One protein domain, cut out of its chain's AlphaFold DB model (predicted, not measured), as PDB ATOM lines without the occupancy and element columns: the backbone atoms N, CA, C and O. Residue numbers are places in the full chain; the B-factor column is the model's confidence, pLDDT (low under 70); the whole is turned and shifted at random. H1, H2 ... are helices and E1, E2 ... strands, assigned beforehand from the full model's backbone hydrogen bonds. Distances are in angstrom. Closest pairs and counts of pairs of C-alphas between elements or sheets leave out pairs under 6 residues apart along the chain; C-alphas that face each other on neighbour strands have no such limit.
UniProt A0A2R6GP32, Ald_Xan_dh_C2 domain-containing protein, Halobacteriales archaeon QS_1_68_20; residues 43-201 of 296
ATOM      1  N   GLU A  43     -13.744   7.820  13.960       94.56
ATOM      2  CA  GLU A  43     -14.466   8.899  13.302       94.56
ATOM      3  C   GLU A  43     -15.431   8.282  12.292       94.56
ATOM      4  O   GLU A  43     -14.997   7.640  11.340       94.56
ATOM      5  N   TYR A  44     -16.736   8.428  12.534       95.25
ATOM      6  CA  TYR A  44     -17.785   7.863  11.686       95.25
ATOM      7  C   TYR A  44     -18.382   8.916  10.751       95.25
ATOM      8  O   TYR A  44     -18.801   9.991  11.186       95.25
ATOM      9  N   GLU A  45     -18.543   8.534   9.490       96.62
ATOM     10  CA  GLU A  45     -19.397   9.182   8.505       96.62
ATOM     11  C   GLU A  45     -20.513   8.202   8.135       96.62
ATOM     12  O   GLU A  45     -20.292   7.214   7.436       96.62
ATOM     13  N   VAL A  46     -21.720   8.455   8.641       96.88
ATOM     14  CA  VAL A  46     -22.879   7.590   8.398       96.88
ATOM     15  C   VAL A  46     -23.940   8.369   7.636       96.88
ATOM     16  O   VAL A  46     -24.343   9.455   8.055       96.88
ATOM     17  N   ALA A  47     -24.409   7.788   6.539       97.06
ATOM     18  CA  ALA A  47     -25.547   8.257   5.765       97.06
ATOM     19  C   ALA A  47     -26.672   7.214   5.791       97.06
ATOM     20  O   ALA A  47     -26.425   6.009   5.801       97.06
ATOM     21  N   VAL A  48     -27.914   7.694   5.771       97.75
ATOM     22  CA  VAL A  48     -29.118   6.868   5.653       97.75
ATOM     23  C   VAL A  48     -29.956   7.377   4.488       97.75
ATOM     24  O   VAL A  48     -30.163   8.580   4.339       97.75
ATOM     25  N   ALA A  49     -30.420   6.460   3.644       97.19
ATOM     26  CA  ALA A  49     -31.439   6.735   2.644       97.19
ATOM     27  C   ALA A  49     -32.801   6.358   3.234       97.19
ATOM     28  O   ALA A  49     -32.978   5.227   3.685       97.19
ATOM     29  N   MET A  50     -33.749   7.293   3.235       97.19
ATOM     30  CA  MET A  50     -35.067   7.124   3.847       97.19
ATOM     31  C   MET A  50     -36.137   7.767   2.962       97.19
ATOM     32  O   MET A  50     -35.908   8.847   2.416       97.19
ATOM     33  N   ASP A  51     -37.272   7.091   2.802       97.06
ATOM     34  CA  ASP A  51     -38.449   7.636   2.121       97.06
ATOM     35  C   ASP A  51     -39.166   8.663   3.025       97.06
ATOM     36  O   ASP A  51     -39.031   8.627   4.249       97.06
ATOM     37  N   ASP A  52     -39.980   9.553   2.443       96.19
ATOM     38  CA  ASP A  52     -40.729  10.594   3.180       96.19
ATOM     39  C   ASP A  52     -41.660  10.028   4.272       96.19
ATOM     40  O   ASP A  52     -42.084  10.740   5.180       96.19
ATOM     41  N   ASP A  53     -42.004   8.743   4.175       95.31
ATOM     42  CA  ASP A  53     -42.846   8.026   5.129       95.31
ATOM     43  C   ASP A  53     -42.047   7.328   6.248       95.31
ATOM     44  O   ASP A  53     -42.623   6.568   7.031       95.31
ATOM     45  N   GLY A  54     -40.730   7.534   6.306       95.81
ATOM     46  CA  GLY A  54     -39.835   6.955   7.304       95.81
ATOM     47  C   GLY A  54     -39.313   5.556   6.970       95.81
ATOM     48  O   GLY A  54     -38.648   4.955   7.810       95.81
ATOM     49  N   THR A  55     -39.595   5.002   5.785       97.56
ATOM     50  CA  THR A  55     -39.057   3.689   5.379       97.56
ATOM     51  C   THR A  55     -37.559   3.787   5.083       97.56
ATOM     52  O   THR A  55     -37.142   4.577   4.235       97.56
ATOM     53  N   ILE A  56     -36.735   2.979   5.751       97.81
ATOM     54  CA  ILE A  56     -35.283   2.951   5.550       97.81
ATOM     55  C   ILE A  56     -34.967   2.152   4.282       97.81
ATOM     56  O   ILE A  56     -35.397   1.016   4.108       97.81
ATOM     57  N   ARG A  57     -34.189   2.743   3.373       96.88
ATOM     58  CA  ARG A  57     -33.787   2.123   2.098       96.88
ATOM     59  C   ARG A  57     -32.382   1.550   2.136       96.88
ATOM     60  O   ARG A  57     -32.100   0.611   1.392       96.88
ATOM     61  N   GLY A  58     -31.501   2.132   2.940       97.19
ATOM     62  CA  GLY A  58     -30.111   1.714   3.021       97.19
ATOM     63  C   GLY A  58     -29.263   2.592   3.925       97.19
ATOM     64  O   GLY A  58     -29.619   3.739   4.201       97.19
ATOM     65  N   PHE A  59     -28.116   2.054   4.322       97.81
ATOM     66  CA  PHE A  59     -27.073   2.779   5.045       97.81
ATOM     67  C   PHE A  59     -25.787   2.840   4.212       97.81
ATOM     68  O   PHE A  59     -25.458   1.885   3.512       97.81
ATOM     69  N   ASP A  60     -25.056   3.949   4.301       97.25
ATOM     70  CA  ASP A  60     -23.659   4.061   3.859       97.25
ATOM     71  C   ASP A  60     -22.818   4.404   5.091       97.25
ATOM     72  O   ASP A  60     -22.948   5.492   5.655       97.25
ATOM     73  N   VAL A  61     -22.028   3.440   5.557       96.50
ATOM     74  CA  VAL A  61     -21.221   3.542   6.774       96.50
ATOM     75  C   VAL A  61     -19.756   3.623   6.369       96.50
ATOM     76  O   VAL A  61     -19.203   2.658   5.845       96.50
ATOM     77  N   ARG A  62     -19.108   4.751   6.656       95.56
ATOM     78  CA  ARG A  62     -17.653   4.886   6.587       95.56
ATOM     79  C   ARG A  62     -17.095   5.214   7.960       95.56
ATOM     80  O   ARG A  62     -17.695   5.997   8.696       95.56
ATOM     81  N   PHE A  63     -15.948   4.655   8.317       94.25
ATOM     82  CA  PHE A  63     -15.225   5.126   9.495       94.25
ATOM     83  C   PHE A  63     -13.717   4.967   9.386       94.25
ATOM     84  O   PHE A  63     -13.214   4.033   8.763       94.25
ATOM     85  N   THR A  64     -13.009   5.848  10.080       94.06
ATOM     86  CA  THR A  64     -11.564   5.753  10.297       94.06
ATOM     87  C   THR A  64     -11.319   5.326  11.741       94.06
ATOM     88  O   THR A  64     -11.800   5.993  12.654       94.06
ATOM     89  N   ASP A  65     -10.607   4.217  11.959       91.81
ATOM     90  CA  ASP A  65     -10.296   3.650  13.284       91.81
ATOM     91  C   ASP A  65      -8.798   3.810  13.593       91.81
ATOM     92  O   ASP A  65      -7.940   3.323  12.844       91.81
ATOM     93  N   ASP A  66      -8.472   4.494  14.693       91.50
ATOM     94  CA  ASP A  66      -7.097   4.644  15.176       91.50
ATOM     95  C   ASP A  66      -6.691   3.426  16.015       91.50
ATOM     96  O   ASP A  66      -7.100   3.248  17.161       91.50
ATOM     97  N   PHE A  67      -5.817   2.591  15.452       89.06
ATOM     98  CA  PHE A  67      -5.357   1.356  16.093       89.06
ATOM     99  C   PHE A  67      -4.180   1.554  17.061       89.06
ATOM    100  O   PHE A  67      -3.698   0.598  17.685       89.06
ATOM    101  N   GLY A  68      -3.696   2.788  17.210       89.50
ATOM    102  CA  GLY A  68      -2.465   3.090  17.922       89.50
ATOM    103  C   GLY A  68      -1.225   2.612  17.167       89.50
ATOM    104  O   GLY A  68      -1.240   2.392  15.957       89.50
ATOM    105  N   ALA A  69      -0.115   2.453  17.889       88.62
ATOM    106  CA  ALA A  69       1.176   2.154  17.269       88.62
ATOM    107  C   ALA A  69       1.273   0.731  16.701       88.62
ATOM    108  O   ALA A  69       2.008   0.505  15.739       88.62
ATOM    109  N   TYR A  70       0.565  -0.227  17.308       82.69
ATOM    110  CA  TYR A  70       0.628  -1.636  16.922       82.69
ATOM    111  C   TYR A  70      -0.768  -2.262  16.921       82.69
ATOM    112  O   TYR A  70      -1.391  -2.339  17.981       82.69
ATOM    113  N   PRO A  71      -1.253  -2.769  15.779       77.75
ATOM    114  CA  PRO A  71      -2.544  -3.436  15.722       77.75
ATOM    115  C   PRO A  71      -2.538  -4.756  16.512       77.75
ATOM    116  O   PRO A  71      -1.682  -5.611  16.282       77.75
ATOM    117  N   ARG A  72      -3.501  -4.946  17.432       72.38
ATOM    118  CA  ARG A  72      -3.566  -6.138  18.309       72.38
ATOM    119  C   ARG A  72      -4.757  -7.066  18.054       72.38
ATOM    120  O   ARG A  72      -4.588  -8.279  18.122       72.38
ATOM    121  N   PHE A  73      -5.932  -6.511  17.756       72.12
ATOM    122  CA  PHE A  73      -7.186  -7.256  17.552       72.12
ATOM    123  C   PHE A  73      -7.919  -6.827  16.271       72.12
ATOM    124  O   PHE A  73      -9.131  -6.660  16.286       72.12
ATOM    125  N   VAL A  74      -7.196  -6.630  15.164       64.56
ATOM    126  CA  VAL A  74      -7.740  -6.020  13.928       64.56
ATOM    127  C   VAL A  74      -9.019  -6.694  13.444       64.56
ATOM    128  O   VAL A  74     -10.041  -6.032  13.290       64.56
ATOM    129  N   VAL A  75      -8.974  -8.017  13.262       63.91
ATOM    130  CA  VAL A  75     -10.110  -8.807  12.764       63.91
ATOM    131  C   VAL A  75     -11.311  -8.658  13.701       63.91
ATOM    132  O   VAL A  75     -12.401  -8.320  13.260       63.91
ATOM    133  N   GLY A  76     -11.105  -8.830  15.010       67.50
ATOM    134  CA  GLY A  76     -12.195  -8.786  15.985       67.50
ATOM    135  C   GLY A  76     -12.789  -7.397  16.222       67.50
ATOM    136  O   GLY A  76     -13.985  -7.299  16.447       67.50
ATOM    137  N   GLN A  77     -11.985  -6.332  16.182       76.38
ATOM    138  CA  GLN A  77     -12.451  -4.960  16.425       76.38
ATOM    139  C   GLN A  77     -13.198  -4.380  15.216       76.38
ATOM    140  O   GLN A  77     -14.250  -3.766  15.370       76.38
ATOM    141  N   VAL A  78     -12.675  -4.566  14.003       79.25
ATOM    142  CA  VAL A  78     -13.168  -3.854  12.805       79.25
ATOM    143  C   VAL A  78     -14.290  -4.608  12.109       79.25
ATOM    144  O   VAL A  78     -15.220  -3.992  11.595       79.25
ATOM    145  N   ILE A  79     -14.209  -5.940  12.087       79.00
ATOM    146  CA  ILE A  79     -15.114  -6.779  11.293       79.00
ATOM    147  C   ILE A  79     -16.353  -7.165  12.103       79.00
ATOM    148  O   ILE A  79     -17.429  -7.304  11.532       79.00
ATOM    149  N   ARG A  80     -16.251  -7.294  13.435       80.94
ATOM    150  CA  ARG A  80     -17.382  -7.713  14.281       80.94
ATOM    151  C   ARG A  80     -18.646  -6.850  14.122       80.94
ATOM    152  O   ARG A  80     -19.715  -7.457  14.049       80.94
ATOM    153  N   PRO A  81     -18.565  -5.511  13.979       87.38
ATOM    154  CA  PRO A  81     -19.747  -4.682  13.741       87.38
ATOM    155  C   PRO A  81     -20.529  -5.024  12.468       87.38
ATOM    156  O   PRO A  81     -21.717  -4.723  12.396       87.38
ATOM    157  N   LEU A  82     -19.935  -5.725  11.491       87.12
ATOM    158  CA  LEU A  82     -20.680  -6.222  10.326       87.12
ATOM    159  C   LEU A  82     -21.785  -7.209  10.716       87.12
ATOM    160  O   LEU A  82     -22.834  -7.242  10.067       87.12
ATOM    161  N   GLY A  83     -21.581  -7.953  11.807       85.50
ATOM    162  CA  GLY A  83     -22.589  -8.838  12.383       85.50
ATOM    163  C   GLY A  83     -23.778  -8.098  12.992       85.50
ATOM    164  O   GLY A  83     -24.737  -8.751  13.360       85.50
ATOM    165  N   VAL A  84     -23.725  -6.766  13.091       89.81
ATOM    166  CA  VAL A  84     -24.835  -5.873  13.469       89.81
ATOM    167  C   VAL A  84     -24.913  -4.674  12.521       89.81
ATOM    168  O   VAL A  84     -25.285  -3.565  12.902       89.81
ATOM    169  N   SER A  85     -24.532  -4.893  11.260       90.12
ATOM    170  CA  SER A  85     -24.319  -3.839  10.259       90.12
ATOM    171  C   SER A  85     -25.520  -2.926  10.029       90.12
ATOM    172  O   SER A  85     -25.319  -1.745   9.774       90.12
ATOM    173  N   VAL A  86     -26.738  -3.456  10.144       92.94
ATOM    174  CA  VAL A  86     -28.000  -2.701  10.046       92.94
ATOM    175  C   VAL A  86     -28.809  -2.750  11.351       92.94
ATOM    176  O   VAL A  86     -29.986  -2.406  11.369       92.94
ATOM    177  N   GLN A  87     -28.176  -3.165  12.455       93.50
ATOM    178  CA  GLN A  87     -28.785  -3.273  13.783       93.50
ATOM    179  C   GLN A  87     -30.079  -4.106  13.765       93.50
ATOM    180  O   GLN A  87     -30.022  -5.260  13.353       93.50
ATOM    181  N   ALA A  88     -31.212  -3.566  14.218       94.81
ATOM    182  CA  ALA A  88     -32.500  -4.259  14.292       94.81
ATOM    183  C   ALA A  88     -33.405  -3.974  13.079       94.81
ATOM    184  O   ALA A  88     -34.578  -4.345  13.107       94.81
ATOM    185  N   TYR A  89     -32.891  -3.291  12.050       96.69
ATOM    186  CA  TYR A  89     -33.698  -2.759  10.956       96.69
ATOM    187  C   TYR A  89     -33.692  -3.666   9.718       96.69
ATOM    188  O   TYR A  89     -32.643  -4.172   9.312       96.69
ATOM    189  N   ASP A  90     -34.860  -3.829   9.097       95.88
ATOM    190  CA  ASP A  90     -35.057  -4.577   7.854       95.88
ATOM    191  C   ASP A  90     -34.548  -3.755   6.660       95.88
ATOM    192  O   ASP A  90     -35.258  -2.945   6.062       95.88
ATOM    193  N   VAL A  91     -33.249  -3.893   6.383       95.56
ATOM    194  CA  VAL A  91     -32.535  -3.122   5.363       95.56
ATOM    195  C   VAL A  91     -31.622  -4.031   4.547       95.56
ATOM    196  O   VAL A  91     -30.691  -4.643   5.071       95.56
ATOM    197  N   GLU A  92     -31.841  -4.063   3.231       91.56
ATOM    198  CA  GLU A  92     -31.046  -4.881   2.304       91.56
ATOM    199  C   GLU A  92     -29.800  -4.161   1.761       91.56
ATOM    200  O   GLU A  92     -28.798  -4.806   1.440       91.56
ATOM    201  N   ASN A  93     -29.846  -2.830   1.632       96.19
ATOM    202  CA  ASN A  93     -28.785  -2.058   0.980       96.19
ATOM    203  C   ASN A  93     -27.802  -1.488   2.006       96.19
ATOM    204  O   ASN A  93     -28.172  -0.675   2.853       96.19
ATOM    205  N   LEU A  94     -26.532  -1.869   1.882       95.94
ATOM    206  CA  LEU A  94     -25.463  -1.426   2.769       95.94
ATOM    207  C   LEU A  94     -24.201  -1.083   1.968       95.94
ATOM    208  O   LEU A  94     -23.635  -1.943   1.293       95.94
ATOM    209  N   GLY A  95     -23.747   0.163   2.086       95.69
ATOM    210  CA  GLY A  95     -22.365   0.567   1.845       95.69
ATOM    211  C   GLY A  95     -21.583   0.482   3.152       95.69
ATOM    212  O   GLY A  95     -22.069   0.933   4.188       95.69
ATOM    213  N   TYR A  96     -20.404  -0.140   3.129       93.69
ATOM    214  CA  TYR A  96     -19.561  -0.263   4.314       93.69
ATOM    215  C   TYR A  96     -18.089  -0.137   3.935       93.69
ATOM    216  O   TYR A  96     -17.560  -0.954   3.178       93.69
ATOM    217  N   GLU A  97     -17.428   0.879   4.471       93.38
ATOM    218  CA  GLU A  97     -16.022   1.185   4.232       93.38
ATOM    219  C   GLU A  97     -15.333   1.486   5.562       93.38
ATOM    220  O   GLU A  97     -15.909   2.102   6.457       93.38
ATOM    221  N   TYR A  98     -14.090   1.044   5.707       90.50
ATOM    222  CA  TYR A  98     -13.299   1.345   6.890       90.50
ATOM    223  C   TYR A  98     -11.851   1.637   6.515       90.50
ATOM    224  O   TYR A  98     -11.264   0.960   5.668       90.50
ATOM    225  N   GLU A  99     -11.263   2.617   7.189       92.00
ATOM    226  CA  GLU A  99      -9.845   2.947   7.110       92.00
ATOM    227  C   GLU A  99      -9.189   2.687   8.466       92.00
ATOM    228  O   GLU A  99      -9.715   3.060   9.513       92.00
ATOM    229  N   LEU A 100      -8.031   2.025   8.454       90.88
ATOM    230  CA  LEU A 100      -7.264   1.746   9.666       90.88
ATOM    231  C   LEU A 100      -6.016   2.610   9.671       90.88
ATOM    232  O   LEU A 100      -5.186   2.502   8.762       90.88
ATOM    233  N   VAL A 101      -5.851   3.418  10.713       92.12
ATOM    234  CA  VAL A 101      -4.693   4.304  10.847       92.12
ATOM    235  C   VAL A 101      -3.828   3.888  12.027       92.12
ATOM    236  O   VAL A 101      -4.311   3.522  13.097       92.12
ATOM    237  N   ALA A 102      -2.514   3.931  11.814       91.25
ATOM    238  CA  ALA A 102      -1.537   3.757  12.877       91.25
ATOM    239  C   ALA A 102      -1.125   5.130  13.414       91.25
ATOM    240  O   ALA A 102      -0.823   6.045  12.645       91.25
ATOM    241  N   SER A 103      -1.052   5.256  14.735       91.31
ATOM    242  CA  SER A 103      -0.702   6.508  15.407       91.31
ATOM    243  C   SER A 103       0.341   6.295  16.503       91.31
ATOM    244  O   SER A 103       0.702   5.174  16.857       91.31
ATOM    245  N   ASN A 104       0.849   7.378  17.095       92.19
ATOM    246  CA  ASN A 104       1.772   7.306  18.233       92.19
ATOM    247  C   ASN A 104       1.053   7.116  19.587       92.19
ATOM    248  O   ASN A 104       1.484   7.677  20.596       92.19
ATOM    249  N   LYS A 105      -0.034   6.335  19.618       90.06
ATOM    250  CA  LYS A 105      -0.795   5.981  20.828       90.06
ATOM    251  C   LYS A 105      -0.553   4.527  21.244       90.06
ATOM    252  O   LYS A 105       0.060   3.744  20.513       90.06
ATOM    253  N   ALA A 106      -1.014   4.163  22.441       87.81
ATOM    254  CA  ALA A 106      -0.990   2.774  22.891       87.81
ATOM    255  C   ALA A 106      -1.818   1.880  21.939       87.81
ATOM    256  O   ALA A 106      -2.775   2.366  21.345       87.81
ATOM    257  N   PRO A 107      -1.463   0.595  21.764       84.88
ATOM    258  CA  PRO A 107      -2.244  -0.341  20.958       84.88
ATOM    259  C   PRO A 107      -3.708  -0.390  21.376       84.88
ATOM    260  O   PRO A 107      -4.004  -0.586  22.558       84.88
ATOM    261  N   GLN A 108      -4.602  -0.282  20.396       85.25
ATOM    262  CA  GLN A 108      -6.023  -0.477  20.632       85.25
ATOM    263  C   GLN A 108      -6.302  -1.898  21.141       85.25
ATOM    264  O   GLN A 108      -5.663  -2.881  20.736       85.25
ATOM    265  N   THR A 109      -7.264  -2.020  22.043       80.94
ATOM    266  CA  THR A 109      -7.642  -3.276  22.688       80.94
ATOM    267  C   THR A 109      -9.151  -3.466  22.690       80.94
ATOM    268  O   THR A 109      -9.897  -2.573  22.305       80.94
ATOM    269  N   ALA A 110      -9.612  -4.643  23.098       79.12
ATOM    270  CA  ALA A 110     -11.032  -4.905  23.239       79.12
ATOM    271  C   ALA A 110     -11.565  -4.344  24.563       79.12
ATOM    272  O   ALA A 110     -11.115  -4.730  25.644       79.12
ATOM    273  N   TYR A 111     -12.580  -3.495  24.464       81.88
ATOM    274  CA  TYR A 111     -13.532  -3.213  25.530       81.88
ATOM    275  C   TYR A 111     -14.922  -3.658  25.063       81.88
ATOM    276  O   TYR A 111     -15.152  -3.803  23.862       81.88
ATOM    277  N   ARG A 112     -15.810  -3.965  26.017       82.88
ATOM    278  CA  ARG A 112     -17.126  -4.610  25.820       82.88
ATOM    279  C   ARG A 112     -17.735  -4.395  24.425       82.88
ATOM    280  O   ARG A 112     -18.012  -3.269  24.032       82.88
ATOM    281  N   GLY A 113     -17.950  -5.489  23.695       79.44
ATOM    282  CA  GLY A 113     -18.596  -5.460  22.379       79.44
ATOM    283  C   GLY A 113     -17.666  -5.269  21.170       79.44
ATOM    284  O   GLY A 113     -18.152  -5.390  20.053       79.44
ATOM    285  N   PHE A 114     -16.348  -5.055  21.339       81.94
ATOM    286  CA  PHE A 114     -15.354  -4.978  20.238       81.94
ATOM    287  C   PHE A 114     -15.816  -4.075  19.072       81.94
ATOM    288  O   PHE A 114     -15.952  -4.522  17.936       81.94
ATOM    289  N   GLY A 115     -16.138  -2.815  19.367       85.12
ATOM    290  CA  GLY A 115     -16.565  -1.852  18.346       85.12
ATOM    291  C   GLY A 115     -18.055  -1.862  18.006       85.12
ATOM    292  O   GLY A 115     -18.522  -0.891  17.416       85.12
ATOM    293  N   ASN A 116     -18.827  -2.869  18.429       88.88
ATOM    294  CA  ASN A 116     -20.284  -2.857  18.248       88.88
ATOM    295  C   ASN A 116     -20.957  -1.627  18.885       88.88
ATOM    296  O   ASN A 116     -21.776  -1.010  18.206       88.88
ATOM    297  N   PRO A 117     -20.615  -1.197  20.122       89.62
ATOM    298  CA  PRO A 117     -21.303  -0.062  20.735       89.62
ATOM    299  C   PRO A 117     -21.146   1.243  19.951       89.62
ATOM    300  O   PRO A 117     -22.102   2.002  19.830       89.62
ATOM    301  N   SER A 118     -19.957   1.504  19.395       90.88
ATOM    302  CA  SER A 118     -19.717   2.726  18.621       90.88
ATOM    303  C   SER A 118     -20.419   2.688  17.263       90.88
ATOM    304  O   SER A 118     -20.941   3.708  16.822       90.88
ATOM    305  N   HIS A 119     -20.490   1.510  16.638       92.25
ATOM    306  CA  HIS A 119     -21.224   1.296  15.388       92.25
ATOM    307  C   HIS A 119     -22.733   1.490  15.570       92.25
ATOM    308  O   HIS A 119     -23.350   2.274  14.852       92.25
ATOM    309  N   ILE A 120     -23.308   0.844  16.588       93.75
ATOM    310  CA  ILE A 120     -24.732   0.958  16.932       93.75
ATOM    311  C   ILE A 120     -25.086   2.412  17.245       93.75
ATOM    312  O   ILE A 120     -26.073   2.934  16.737       93.75
ATOM    313  N   TYR A 121     -24.237   3.104  18.006       93.25
ATOM    314  CA  TYR A 121     -24.410   4.531  18.252       93.25
ATOM    315  C   TYR A 121     -24.429   5.348  16.950       93.25
ATOM    316  O   TYR A 121     -25.288   6.209  16.784       93.25
ATOM    317  N   GLY A 122     -23.526   5.074  16.002       94.44
ATOM    318  CA  GLY A 122     -23.508   5.744  14.698       94.44
ATOM    319  C   GLY A 122     -24.825   5.594  13.924       94.44
ATOM    320  O   GLY A 122     -25.356   6.591  13.427       94.44
ATOM    321  N   ILE A 123     -25.374   4.375  13.877       95.56
ATOM    322  CA  ILE A 123     -26.653   4.071  13.213       95.56
ATOM    323  C   ILE A 123     -27.825   4.762  13.916       95.56
ATOM    324  O   ILE A 123     -28.597   5.477  13.276       95.56
ATOM    325  N   GLU A 124     -27.935   4.624  15.236       95.69
ATOM    326  CA  GLU A 124     -29.028   5.228  16.005       95.69
ATOM    327  C   GLU A 124     -29.048   6.753  15.884       95.69
ATOM    328  O   GLU A 124     -30.105   7.368  15.725       95.69
ATOM    329  N   MET A 125     -27.869   7.379  15.905       95.06
ATOM    330  CA  MET A 125     -27.759   8.829  15.804       95.06
ATOM    331  C   MET A 125     -28.100   9.351  14.408       95.06
ATOM    332  O   MET A 125     -28.678  10.438  14.307       95.06
ATOM    333  N   VAL A 126     -27.741   8.638  13.330       95.94
ATOM    334  CA  VAL A 126     -28.126   9.064  11.972       95.94
ATOM    335  C   VAL A 126     -29.626   8.880  11.751       95.94
ATOM    336  O   VAL A 126     -30.260   9.766  11.181       95.94
ATOM    337  N   LEU A 127     -30.204   7.795  12.274       95.44
ATOM    338  CA  LEU A 127     -31.636   7.529  12.197       95.44
ATOM    339  C   LEU A 127     -32.434   8.635  12.898       95.44
ATOM    340  O   LEU A 127     -33.355   9.208  12.320       95.44
ATOM    341  N   GLU A 128     -32.036   8.992  14.121       94.88
ATOM    342  CA  GLU A 128     -32.702  10.043  14.888       94.88
ATOM    343  C   GLU A 128     -32.609  11.412  14.200       94.88
ATOM    344  O   GLU A 128     -33.569  12.187  14.218       94.88
ATOM    345  N   LYS A 129     -31.470  11.717  13.564       95.88
ATOM    346  CA  LYS A 129     -31.308  12.941  12.768       95.88
ATOM    347  C   LYS A 129     -32.221  12.945  11.542       95.88
ATOM    348  O   LYS A 129     -32.902  13.944  11.328       95.88
ATOM    349  N   ALA A 130     -32.268  11.846  10.790       96.50
ATOM    350  CA  ALA A 130     -33.094  11.725   9.590       96.50
ATOM    351  C   ALA A 130     -34.593  11.837   9.909       96.50
ATOM    352  O   ALA A 130     -35.300  12.624   9.283       96.50
ATOM    353  N   ALA A 131     -35.062  11.141  10.949       96.25
ATOM    354  CA  ALA A 131     -36.451  11.227  11.396       96.25
ATOM    355  C   ALA A 131     -36.847  12.670  11.759       96.25
ATOM    356  O   ALA A 131     -37.887  13.164  11.327       96.25
ATOM    357  N   ARG A 132     -35.979  13.389  12.486       95.19
ATOM    358  CA  ARG A 132     -36.215  14.797  12.847       95.19
ATOM    359  C   ARG A 132     -36.231  15.732  11.644       95.19
ATOM    360  O   ARG A 132     -37.018  16.675  11.643       95.19
ATOM    361  N   GLU A 133     -35.384  15.495  10.647       96.50
ATOM    362  CA  GLU A 133     -35.369  16.279   9.408       96.50
ATOM    363  C   GLU A 133     -36.684  16.124   8.628       96.50
ATOM    364  O   GLU A 133     -37.220  17.110   8.123       96.50
ATOM    365  N   LEU A 134     -37.266  14.923   8.642       96.19
ATOM    366  CA  LEU A 134     -38.578  14.625   8.061       96.19
ATOM    367  C   LEU A 134     -39.763  14.997   8.969       96.19
ATOM    368  O   LEU A 134     -40.915  14.819   8.584       96.19
ATOM    369  N   SER A 135     -39.508  15.551  10.162       96.62
ATOM    370  CA  SER A 135     -40.537  15.841  11.175       96.62
ATOM    371  C   SER A 135     -41.360  14.612  11.600       96.62
ATOM    372  O   SER A 135     -42.520  14.750  11.986       96.62
ATOM    373  N   LEU A 136     -40.754  13.426  11.545       96.56
ATOM    374  CA  LEU A 136     -41.306  12.169  12.047       96.56
ATOM    375  C   LEU A 136     -40.837  11.929  13.487       96.56
ATOM    376  O   LEU A 136     -39.774  12.413  13.892       96.56
ATOM    377  N   ASP A 137     -41.607  11.167  14.267       93.69
ATOM    378  CA  ASP A 137     -41.128  10.690  15.563       93.69
ATOM    379  C   ASP A 137     -40.074   9.591  15.336       93.69
ATOM    380  O   ASP A 137     -40.386   8.582  14.696       93.69
ATOM    381  N   PRO A 138     -38.829   9.743  15.836       94.06
ATOM    382  CA  PRO A 138     -37.812   8.703  15.723       94.06
ATOM    383  C   PRO A 138     -38.284   7.327  16.193       94.06
ATOM    384  O   PRO A 138     -37.870   6.323  15.625       94.06
ATOM    385  N   ASP A 139     -39.158   7.269  17.197       92.88
ATOM    386  CA  ASP A 139     -39.607   6.001  17.769       92.88
ATOM    387  C   ASP A 139     -40.601   5.283  16.839       92.88
ATOM    388  O   ASP A 139     -40.519   4.068  16.676       92.88
ATOM    389  N   GLU A 140     -41.452   6.030  16.128       93.25
ATOM    390  CA  GLU A 140     -42.313   5.482  15.066       93.25
ATOM    391  C   GLU A 140     -41.492   5.014  13.857       93.25
ATOM    392  O   GLU A 140     -41.780   3.970  13.269       93.25
ATOM    393  N   VAL A 141     -40.436   5.756  13.503       95.38
ATOM    394  CA  VAL A 141     -39.506   5.360  12.434       95.38
ATOM    395  C   VAL A 141     -38.789   4.062  12.797       95.38
ATOM    396  O   VAL A 141     -38.664   3.190  11.940       95.38
ATOM    397  N   ARG A 142     -38.350   3.896  14.052       95.06
ATOM    398  CA  ARG A 142     -37.756   2.635  14.513       95.06
ATOM    399  C   ARG A 142     -38.739   1.493  14.346       95.06
ATOM    400  O   ARG A 142     -38.446   0.569  13.599       95.06
ATOM    401  N   GLU A 143     -39.903   1.608  14.984       94.25
ATOM    402  CA  GLU A 143     -40.947   0.579  15.024       94.25
ATOM    403  C   GLU A 143     -41.349   0.099  13.627       94.25
ATOM    404  O   GLU A 143     -41.439  -1.102  13.382       94.25
ATOM    405  N   LYS A 144     -41.501   1.035  12.684       95.31
ATOM    406  CA  LYS A 144     -41.862   0.735  11.297       95.31
ATOM    407  C   LYS A 144     -40.844  -0.144  10.567       95.31
ATOM    408  O   LYS A 144     -41.232  -0.879   9.663       95.31
ATOM    409  N   ASN A 145     -39.563  -0.030  10.905       97.06
ATOM    410  CA  ASN A 145     -38.477  -0.671  10.166       97.06
ATOM    411  C   ASN A 145     -37.862  -1.862  10.911       97.06
ATOM    412  O   ASN A 145     -36.832  -2.359  10.468       97.06
ATOM    413  N   LEU A 146     -38.427  -2.309  12.037       96.94
ATOM    414  CA  LEU A 146     -37.876  -3.440  12.786       96.94
ATOM    415  C   LEU A 146     -38.034  -4.758  12.022       96.94
ATOM    416  O   LEU A 146     -39.091  -5.039  11.460       96.94
ATOM    417  N   ILE A 147     -37.002  -5.600  12.089       96.81
ATOM    418  CA  ILE A 147     -37.089  -6.999  11.665       96.81
ATOM    419  C   ILE A 147     -38.100  -7.711  12.570       96.81
ATOM    420  O   ILE A 147     -38.030  -7.632  13.799       96.81
ATOM    421  N   THR A 148     -39.038  -8.414  11.952       96.56
ATOM    422  CA  THR A 148     -40.135  -9.112  12.624       96.56
ATOM    423  C   THR A 148     -39.761 -10.545  13.003       96.56
ATOM    424  O   THR A 148     -38.858 -11.154  12.424       96.56
ATOM    425  N   ALA A 149     -40.476 -11.115  13.975       96.06
ATOM    426  CA  ALA A 149     -40.237 -12.485  14.425       96.06
ATOM    427  C   ALA A 149     -40.462 -13.532  13.315       96.06
ATOM    428  O   ALA A 149     -39.777 -14.555  13.291       96.06
ATOM    429  N   ASP A 150     -41.379 -13.288  12.371       96.94
ATOM    430  CA  ASP A 150     -41.637 -14.184  11.236       96.94
ATOM    431  C   ASP A 150     -40.554 -14.134  10.147       96.94
ATOM    432  O   ASP A 150     -40.470 -15.050   9.327       96.94
ATOM    433  N   GLN A 151     -39.687 -13.117  10.172       95.56
ATOM    434  CA  GLN A 151     -38.518 -13.023   9.297       95.56
ATOM    435  C   GLN A 151     -37.302 -13.805   9.824       95.56
ATOM    436  O   GLN A 151     -36.301 -13.912   9.113       95.56
ATOM    437  N   MET A 152     -37.364 -14.358  11.040       93.56
ATOM    438  CA  MET A 152     -36.258 -15.116  11.629       93.56
ATOM    439  C   MET A 152     -36.209 -16.568  11.112       93.56
ATOM    440  O   MET A 152     -37.252 -17.223  11.023       93.56
ATOM    441  N   PRO A 153     -35.016 -17.128  10.821       93.50
ATOM    442  CA  PRO A 153     -33.693 -16.503  10.906       93.50
ATOM    443  C   PRO A 153     -33.454 -15.470   9.792       93.50
ATOM    444  O   PRO A 153     -33.683 -15.748   8.612       93.50
ATOM    445  N   TYR A 154     -32.944 -14.292  10.159       91.06
ATOM    446  CA  TYR A 154     -32.787 -13.159   9.242       91.06
ATOM    447  C   TYR A 154     -31.344 -13.038   8.738       91.06
ATOM    448  O   TYR A 154     -30.401 -12.978   9.527       91.06
ATOM    449  N   LYS A 155     -31.147 -12.982   7.412       90.50
ATOM    450  CA  LYS A 155     -29.813 -12.869   6.797       90.50
ATOM    451  C   LYS A 155     -29.476 -11.406   6.505       90.50
ATOM    452  O   LYS A 155     -30.048 -10.805   5.602       90.50
ATOM    453  N   LEU A 156     -28.484 -10.870   7.215       89.44
ATOM    454  CA  LEU A 156     -27.998  -9.502   7.030       89.44
ATOM    455  C   LEU A 156     -27.333  -9.299   5.653       89.44
ATOM    456  O   LEU A 156     -26.889 -10.273   5.025       89.44
ATOM    457  N   PRO A 157     -27.152  -8.043   5.194       89.69
ATOM    458  CA  PRO A 157     -26.431  -7.761   3.951       89.69
ATOM    459  C   PRO A 157     -25.027  -8.402   3.883       89.69
ATOM    460  O   PRO A 157     -24.734  -9.041   2.863       89.69
ATOM    461  N   PRO A 158     -24.201  -8.380   4.959       85.31
ATOM    462  CA  PRO A 158     -22.908  -9.079   5.017       85.31
ATOM    463  C   PRO A 158     -22.994 -10.604   5.164       85.31
ATOM    464  O   PRO A 158     -21.961 -11.252   5.282       85.31
ATOM    465  N   LYS A 159     -24.201 -11.184   5.127       83.31
ATOM    466  CA  LYS A 159     -24.494 -12.627   5.182       83.31
ATOM    467  C   LYS A 159     -24.423 -13.290   6.558       83.31
ATOM    468  O   LYS A 159     -24.768 -14.464   6.637       83.31
ATOM    469  N   THR A 160     -24.104 -12.550   7.620       81.25
ATOM    470  CA  THR A 160     -24.346 -12.987   9.005       81.25
ATOM    471  C   THR A 160     -25.838 -13.234   9.241       81.25
ATOM    472  O   THR A 160     -26.681 -12.540   8.665       81.25
ATOM    473  N   VAL A 161     -26.162 -14.223  10.072       85.81
ATOM    474  CA  VAL A 161     -27.539 -14.627  10.364       85.81
ATOM    475  C   VAL A 161     -27.904 -14.219  11.787       85.81
ATOM    476  O   VAL A 161     -27.170 -14.507  12.729       85.81
ATOM    477  N   TYR A 162     -29.041 -13.550  11.939       89.62
ATOM    478  CA  TYR A 162     -29.726 -13.450  13.222       89.62
ATOM    479  C   TYR A 162     -30.528 -14.723  13.445       89.62
ATOM    480  O   TYR A 162     -31.305 -15.140  12.585       89.62
ATOM    481  N   ASP A 163     -30.293 -15.352  14.589       88.81
ATOM    482  CA  ASP A 163     -30.857 -16.643  14.954       88.81
ATOM    483  C   ASP A 163     -32.335 -16.532  15.339       88.81
ATOM    484  O   ASP A 163     -33.164 -17.305  14.860       88.81
ATOM    485  N   SER A 164     -32.668 -15.566  16.195       92.00
ATOM    486  CA  SER A 164     -34.010 -15.366  16.729       92.00
ATOM    487  C   SER A 164     -34.207 -13.956  17.295       92.00
ATOM    488  O   SER A 164     -33.257 -13.218  17.561       92.00
ATOM    489  N   GLY A 165     -35.468 -13.590  17.510       93.00
ATOM    490  CA  GLY A 165     -35.836 -12.370  18.218       93.00
ATOM    491  C   GLY A 165     -37.219 -11.865  17.835       93.00
ATOM    492  O   GLY A 165     -37.644 -12.023  16.695       93.00
ATOM    493  N   ASP A 166     -37.896 -11.242  18.798       95.94
ATOM    494  CA  ASP A 166     -39.100 -10.444  18.566       95.94
ATOM    495  C   ASP A 166     -38.802  -8.991  18.947       95.94
ATOM    496  O   ASP A 166     -38.930  -8.571  20.102       95.94
ATOM    497  N   TYR A 167     -38.269  -8.249  17.978       95.75
ATOM    498  CA  TYR A 167     -37.858  -6.865  18.188       95.75
ATOM    499  C   TYR A 167     -39.060  -5.923  18.329       95.75
ATOM    500  O   TYR A 167     -39.027  -5.101  19.247       95.75
ATOM    501  N   PRO A 168     -40.131  -6.036  17.515       95.94
ATOM    502  CA  PRO A 168     -41.336  -5.237  17.711       95.94
ATOM    503  C   PRO A 168     -41.933  -5.401  19.109       95.94
ATOM    504  O   PRO A 168     -42.204  -4.397  19.769       95.94
ATOM    505  N   GLU A 169     -42.069  -6.632  19.615       96.00
ATOM    506  CA  GLU A 169     -42.640  -6.846  20.947       96.00
ATOM    507  C   GLU A 169     -41.737  -6.285  22.054       96.00
ATOM    508  O   GLU A 169     -42.218  -5.621  22.976       96.00
ATOM    509  N   ALA A 170     -40.414  -6.449  21.936       95.75
ATOM    510  CA  ALA A 170     -39.467  -5.836  22.865       95.75
ATOM    511  C   ALA A 170     -39.551  -4.296  22.858       95.75
ATOM    512  O   ALA A 170     -39.471  -3.673  23.923       95.75
ATOM    513  N   PHE A 171     -39.739  -3.680  21.684       95.50
ATOM    514  CA  PHE A 171     -39.880  -2.229  21.548       95.50
ATOM    515  C   PHE A 171     -41.174  -1.712  22.177       95.50
ATOM    516  O   PHE A 171     -41.152  -0.758  22.958       95.50
ATOM    517  N   VAL A 172     -42.300  -2.369  21.892       94.56
ATOM    518  CA  VAL A 172     -43.590  -2.036  22.509       94.56
ATOM    519  C   VAL A 172     -43.480  -2.157  24.025       94.56
ATOM    520  O   VAL A 172     -43.867  -1.241  24.750       94.56
ATOM    521  N   ARG A 173     -42.855  -3.231  24.520       95.31
ATOM    522  CA  ARG A 173     -42.742  -3.469  25.957       95.31
ATOM    523  C   ARG A 173     -41.938  -2.393  26.684       95.31
ATOM    524  O   ARG A 173     -42.328  -1.993  27.781       95.31
ATOM    525  N   ILE A 174     -40.820  -1.927  26.119       94.50
ATOM    526  CA  ILE A 174     -40.046  -0.850  26.757       94.50
ATOM    527  C   ILE A 174     -40.823   0.469  26.754       94.50
ATOM    528  O   ILE A 174     -40.795   1.178  27.758       94.50
ATOM    529  N   ARG A 175     -41.580   0.765  25.687       92.31
ATOM    530  CA  ARG A 175     -42.431   1.963  25.619       92.31
ATOM    531  C   ARG A 175     -43.540   1.931  26.661       92.31
ATOM    532  O   ARG A 175     -43.695   2.904  27.388       92.31
ATOM    533  N   GLU A 176     -44.237   0.805  26.809       94.31
ATOM    534  CA  GLU A 176     -45.244   0.629  27.863       94.31
ATOM    535  C   GLU A 176     -44.655   0.868  29.255       94.31
ATOM    536  O   GLU A 176     -45.230   1.600  30.056       94.31
ATOM    537  N   LEU A 177     -43.478   0.303  29.543       94.19
ATOM    538  CA  LEU A 177     -42.806   0.509  30.826       94.19
ATOM    539  C   LEU A 177     -42.454   1.982  31.057       94.19
ATOM    540  O   LEU A 177     -42.611   2.477  32.174       94.19
ATOM    541  N   VAL A 178     -41.978   2.689  30.033       93.38
ATOM    542  CA  VAL A 178     -41.680   4.124  30.131       93.38
ATOM    543  C   VAL A 178     -42.967   4.933  30.307       93.38
ATOM    544  O   VAL A 178     -43.001   5.855  31.121       93.38
ATOM    545  N   ASP A 179     -44.047   4.577  29.622       92.69
ATOM    546  CA  ASP A 179     -45.323   5.283  29.719       92.69
ATOM    547  C   ASP A 179     -45.982   5.096  31.091       92.69
ATOM    548  O   ASP A 179     -46.438   6.065  31.703       92.69
ATOM    549  N   GLU A 180     -45.968   3.872  31.621       94.44
ATOM    550  CA  GLU A 180     -46.519   3.534  32.936       94.44
ATOM    551  C   GLU A 180     -45.734   4.178  34.087       94.44
ATOM    552  O   GLU A 180     -46.335   4.666  35.049       94.44
ATOM    553  N   ASN A 181     -44.399   4.182  34.005       93.25
ATOM    554  CA  ASN A 181     -43.543   4.592  35.122       93.25
ATOM    555  C   ASN A 181     -43.083   6.052  35.040       93.25
ATOM    556  O   ASN A 181     -42.868   6.676  36.078       93.25
ATOM    557  N   GLU A 182     -42.922   6.601  33.833       93.31
ATOM    558  CA  GLU A 182     -42.235   7.879  33.624       93.31
ATOM    559  C   GLU A 182     -43.077   8.926  32.879       93.31
ATOM    560  O   GLU A 182     -43.026  10.097  33.269       93.31
ATOM    561  N   ARG A 183     -43.866   8.551  31.854       92.12
ATOM    562  CA  ARG A 183     -44.805   9.460  31.144       92.12
ATOM    563  C   ARG A 183     -46.227   9.443  31.730       92.12
ATOM    564  O   ARG A 183     -47.188   9.815  31.061       92.12
ATOM    565  N   CYS A 184     -46.374   9.042  32.988       92.62
ATOM    566  CA  CYS A 184     -47.632   9.092  33.730       92.62
ATOM    567  C   CYS A 184     -47.765  10.403  34.537       92.62
ATOM    568  O   CYS A 184     -46.766  11.096  34.744       92.62
ATOM    569  N   PRO A 185     -48.970  10.778  35.019       93.50
ATOM    570  CA  PRO A 185     -49.157  12.004  35.797       93.50
ATOM    571  C   PRO A 185     -48.248  12.065  37.035       93.50
ATOM    572  O   PRO A 185     -48.326  11.217  37.925       93.50
ATOM    573  N   GLY A 186     -47.399  13.091  37.108       89.38
ATOM    574  CA  GLY A 186     -46.389  13.258  38.157       89.38
ATOM    575  C   GLY A 186     -45.085  12.472  37.949       89.38
ATOM    576  O   GLY A 186     -44.177  12.610  38.773       89.38
ATOM    577  N   GLY A 187     -44.973  11.694  36.869       92.31
ATOM    578  CA  GLY A 187     -43.757  10.996  36.451       92.31
ATOM    579  C   GLY A 187     -42.645  11.948  35.994       92.31
ATOM    580  O   GLY A 187     -42.841  13.158  35.837       92.31
ATOM    581  N   LEU A 188     -41.425  11.429  35.800       92.12
ATOM    582  CA  LEU A 188     -40.272  12.276  35.465       92.12
ATOM    583  C   LEU A 188     -40.334  12.864  34.050       92.12
ATOM    584  O   LEU A 188     -39.646  13.866  33.807       92.12
ATOM    585  N   LEU A 189     -41.122  12.248  33.167       93.31
ATOM    586  CA  LEU A 189     -41.336  12.612  31.768       93.31
ATOM    587  C   LEU A 189     -42.760  13.128  31.497       93.31
ATOM    588  O   LEU A 189     -43.107  13.342  30.337       93.31
ATOM    589  N   ASP A 190     -43.566  13.364  32.538       94.25
ATOM    590  CA  ASP A 190     -44.843  14.073  32.419       94.25
ATOM    591  C   ASP A 190     -44.613  15.432  31.721       94.25
ATOM    592  O   ASP A 190     -43.753  16.199  32.177       94.25
ATOM    593  N   PRO A 191     -45.348  15.764  30.640       92.19
ATOM    594  CA  PRO A 191     -45.199  17.027  29.923       92.19
ATOM    595  C   PRO A 191     -45.202  18.270  30.824       92.19
ATOM    596  O   PRO A 191     -44.400  19.182  30.607       92.19
ATOM    597  N   GLU A 192     -46.040  18.304  31.866       93.31
ATOM    598  CA  GLU A 192     -46.092  19.435  32.802       93.31
ATOM    599  C   GLU A 192     -44.825  19.514  33.663       93.31
ATOM    600  O   GLU A 192     -44.284  20.595  33.923       93.31
ATOM    601  N   VAL A 193     -44.311  18.358  34.094       93.12
ATOM    602  CA  VAL A 193     -43.072  18.262  34.872       93.12
ATOM    603  C   VAL A 193     -41.871  18.650  34.017       93.12
ATOM    604  O   VAL A 193     -40.997  19.372  34.503       93.12
ATOM    605  N   VAL A 194     -41.825  18.187  32.767       94.44
ATOM    606  CA  VAL A 194     -40.753  18.483  31.812       94.44
ATOM    607  C   VAL A 194     -40.709  19.975  31.498       94.44
ATOM    608  O   VAL A 194     -39.630  20.563  31.575       94.44
ATOM    609  N   GLU A 195     -41.850  20.606  31.212       94.12
ATOM    610  CA  GLU A 195     -41.888  22.037  30.890       94.12
ATOM    611  C   GLU A 195     -41.513  22.896  32.103       94.12
ATOM    612  O   GLU A 195     -40.628  23.745  32.005       94.12
ATOM    613  N   ARG A 196     -42.051  22.592  33.292       95.00
ATOM    614  CA  ARG A 196     -41.632  23.264  34.533       95.00
ATOM    615  C   ARG A 196     -40.125  23.127  34.775       95.00
ATOM    616  O   ARG A 196     -39.460  24.086  35.155       95.00
ATOM    617  N   LYS A 197     -39.557  21.934  34.560       94.94
ATOM    618  CA  LYS A 197     -38.110  21.711  34.716       94.94
ATOM    619  C   LYS A 197     -37.298  22.500  33.694       94.94
ATOM    620  O   LYS A 197     -36.241  23.018  34.054       94.94
ATOM    621  N   ARG A 198     -37.797  22.641  32.465       95.56
ATOM    622  CA  ARG A 198     -37.178  23.470  31.428       95.56
ATOM    623  C   ARG A 198     -37.137  24.942  31.842       95.56
ATOM    624  O   ARG A 198     -36.083  25.558  31.697       95.56
ATOM    625  N   GLU A 199     -38.215  25.481  32.411       96.25
ATOM    626  CA  GLU A 199     -38.247  26.851  32.957       96.25
ATOM    627  C   GLU A 199     -37.234  27.049  34.101       96.25
ATOM    628  O   GLU A 199     -36.610  28.103  34.214       96.25
ATOM    629  N   GLU A 200     -37.005  26.010  34.907       96.50
ATOM    630  CA  GLU A 200     -35.975  25.970  35.957       96.50
ATOM    631  C   GLU A 200     -34.539  25.784  35.410       96.50
ATOM    632  O   GLU A 200     -33.583  25.725  36.185       96.50
ATOM    633  N   GLY A 201     -34.355  25.674  34.088       96.56
ATOM    634  CA  GLY A 201     -33.053  25.474  33.443       96.56
ATOM    635  C   GLY A 201     -32.571  24.019  33.401       96.56
ATOM    636  O   GLY A 201     -31.393  23.771  33.148       96.56
TER     637      GLY A 201
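AT A GLANCE: This is residues 43 to 201 of the 296 residues of the protein "Ald_Xan_dh_C2 domain-containing protein" of Halobacteriales archaeon QS_1_68_20 (UniProt A0A2R6GP32). A long three-stranded sheet, E1 E2 E3, has one long helix, H3, running slantwise over one face, chiefly over E1. Short H4 turns off one end of H3, short H2 sits at the other, and from near H4 an arm made by H5 and then H6 leads away from this body. The printed part has 159 residues with six named helices and three named strands, in the order E1 E2 H1 H2 E3 H3 H4 H5 H6. The sheet, in the order E1 E2 E3, is mixed, and the class is mixed, helices and strands. The whole is loose, with a radius of gyration of the C-alphas of 18.7 A and spans of 55 by 43 by 28 A.

HOW THE PARTS SIT: E1, residues 43 to 50, and E2, residues 56 to 66, form a hairpin over a tight link and are antiparallel at 175 degrees. N 45 and O 62 are 2.8 A apart, within hydrogen-bond range, and N 47 and O 60 are 2.9 A apart. E3, residues 93 to 101, is parallel to E2 at 6 degrees, with N 61 and O 95 at 2.9 A and N 99 and O 63 at 2.9 A. E1 and E3 are the edge strands. Between E2 and E3 come H1, residues 74 to 78, and H2, residues 80 to 84, in a strand-helix-strand unit, two parallel neighbour strands with helices between, whose crossover is right-handed. H1 only grazes the sheet; the closest C-alphas of H1 and E3, those of Val 78 and Tyr 98, are 7.9 A apart. H1 and H2 meet only through their link, and H2 is not on the sheet. H3, residues 116 to 133, is on one face of the sheet, which gives two layers, a sheet and a helix over it. Its height over the sheet is 7.2 A, and it lies over E1 and only just over E2, on which 3 of its C-alphas fall. On the local plane it runs slantwise to the strands, at 43 degrees to E1; the closest C-alphas of the two are those of Val 46 and Val 126, 6.5 A apart. With residues 116 to 120 alone H3 touches H2, closest at the C-alphas of Pro 81 and Asn 116, 4.9 A. With residues 127 to 132 alone it touches H4, residues 138 to 144, about perpendicular at 79 degrees, closest at the C-alphas of Ala 131 and Pro 138, 5.2 A. H5, residues 167 to 181, is close to H4 but not clearly touching, at a steep tilt of 41 degrees, opposite ways; the closest C-alphas, of Glu 143 and Pro 168, are 6.4 A apart. H6, residues 191 to 199, is apart from H5, H4 and H3. In H1, H3, H4, H5 and H6 every O i to N i+4 pair is within hydrogen-bond range; in H2 it is 0 of 1, with 2 of 2 O i to N i+3 pairs within range.

IN THESE COORDINATES: E1 begins at C-alpha 43, (-14.466, 8.899, 13.302), and is 22.7 A long. E2 measures 29.8 A and E3 26.8 A. H3 is 25.9 A long, from C-alpha 116 at (-20.284, -2.857, 18.248). H5 measures 21.2 A, and H6 ends at C-alpha 199, (-38.247, 26.851, 32.957).

THE WHOLE: The two C-alphas farthest apart are those of Tyr 70 and Pro 185, 55.0 A. The printed part has no cut. The long links are E3 to H3, with 14 residues, and H4 to H5, with 22, where residues 154 to 155 pair with residues 161 to 162, antiparallel. The mean pLDDT of the printed part is 91.7; residues 74 to 76, in H1, are under 70.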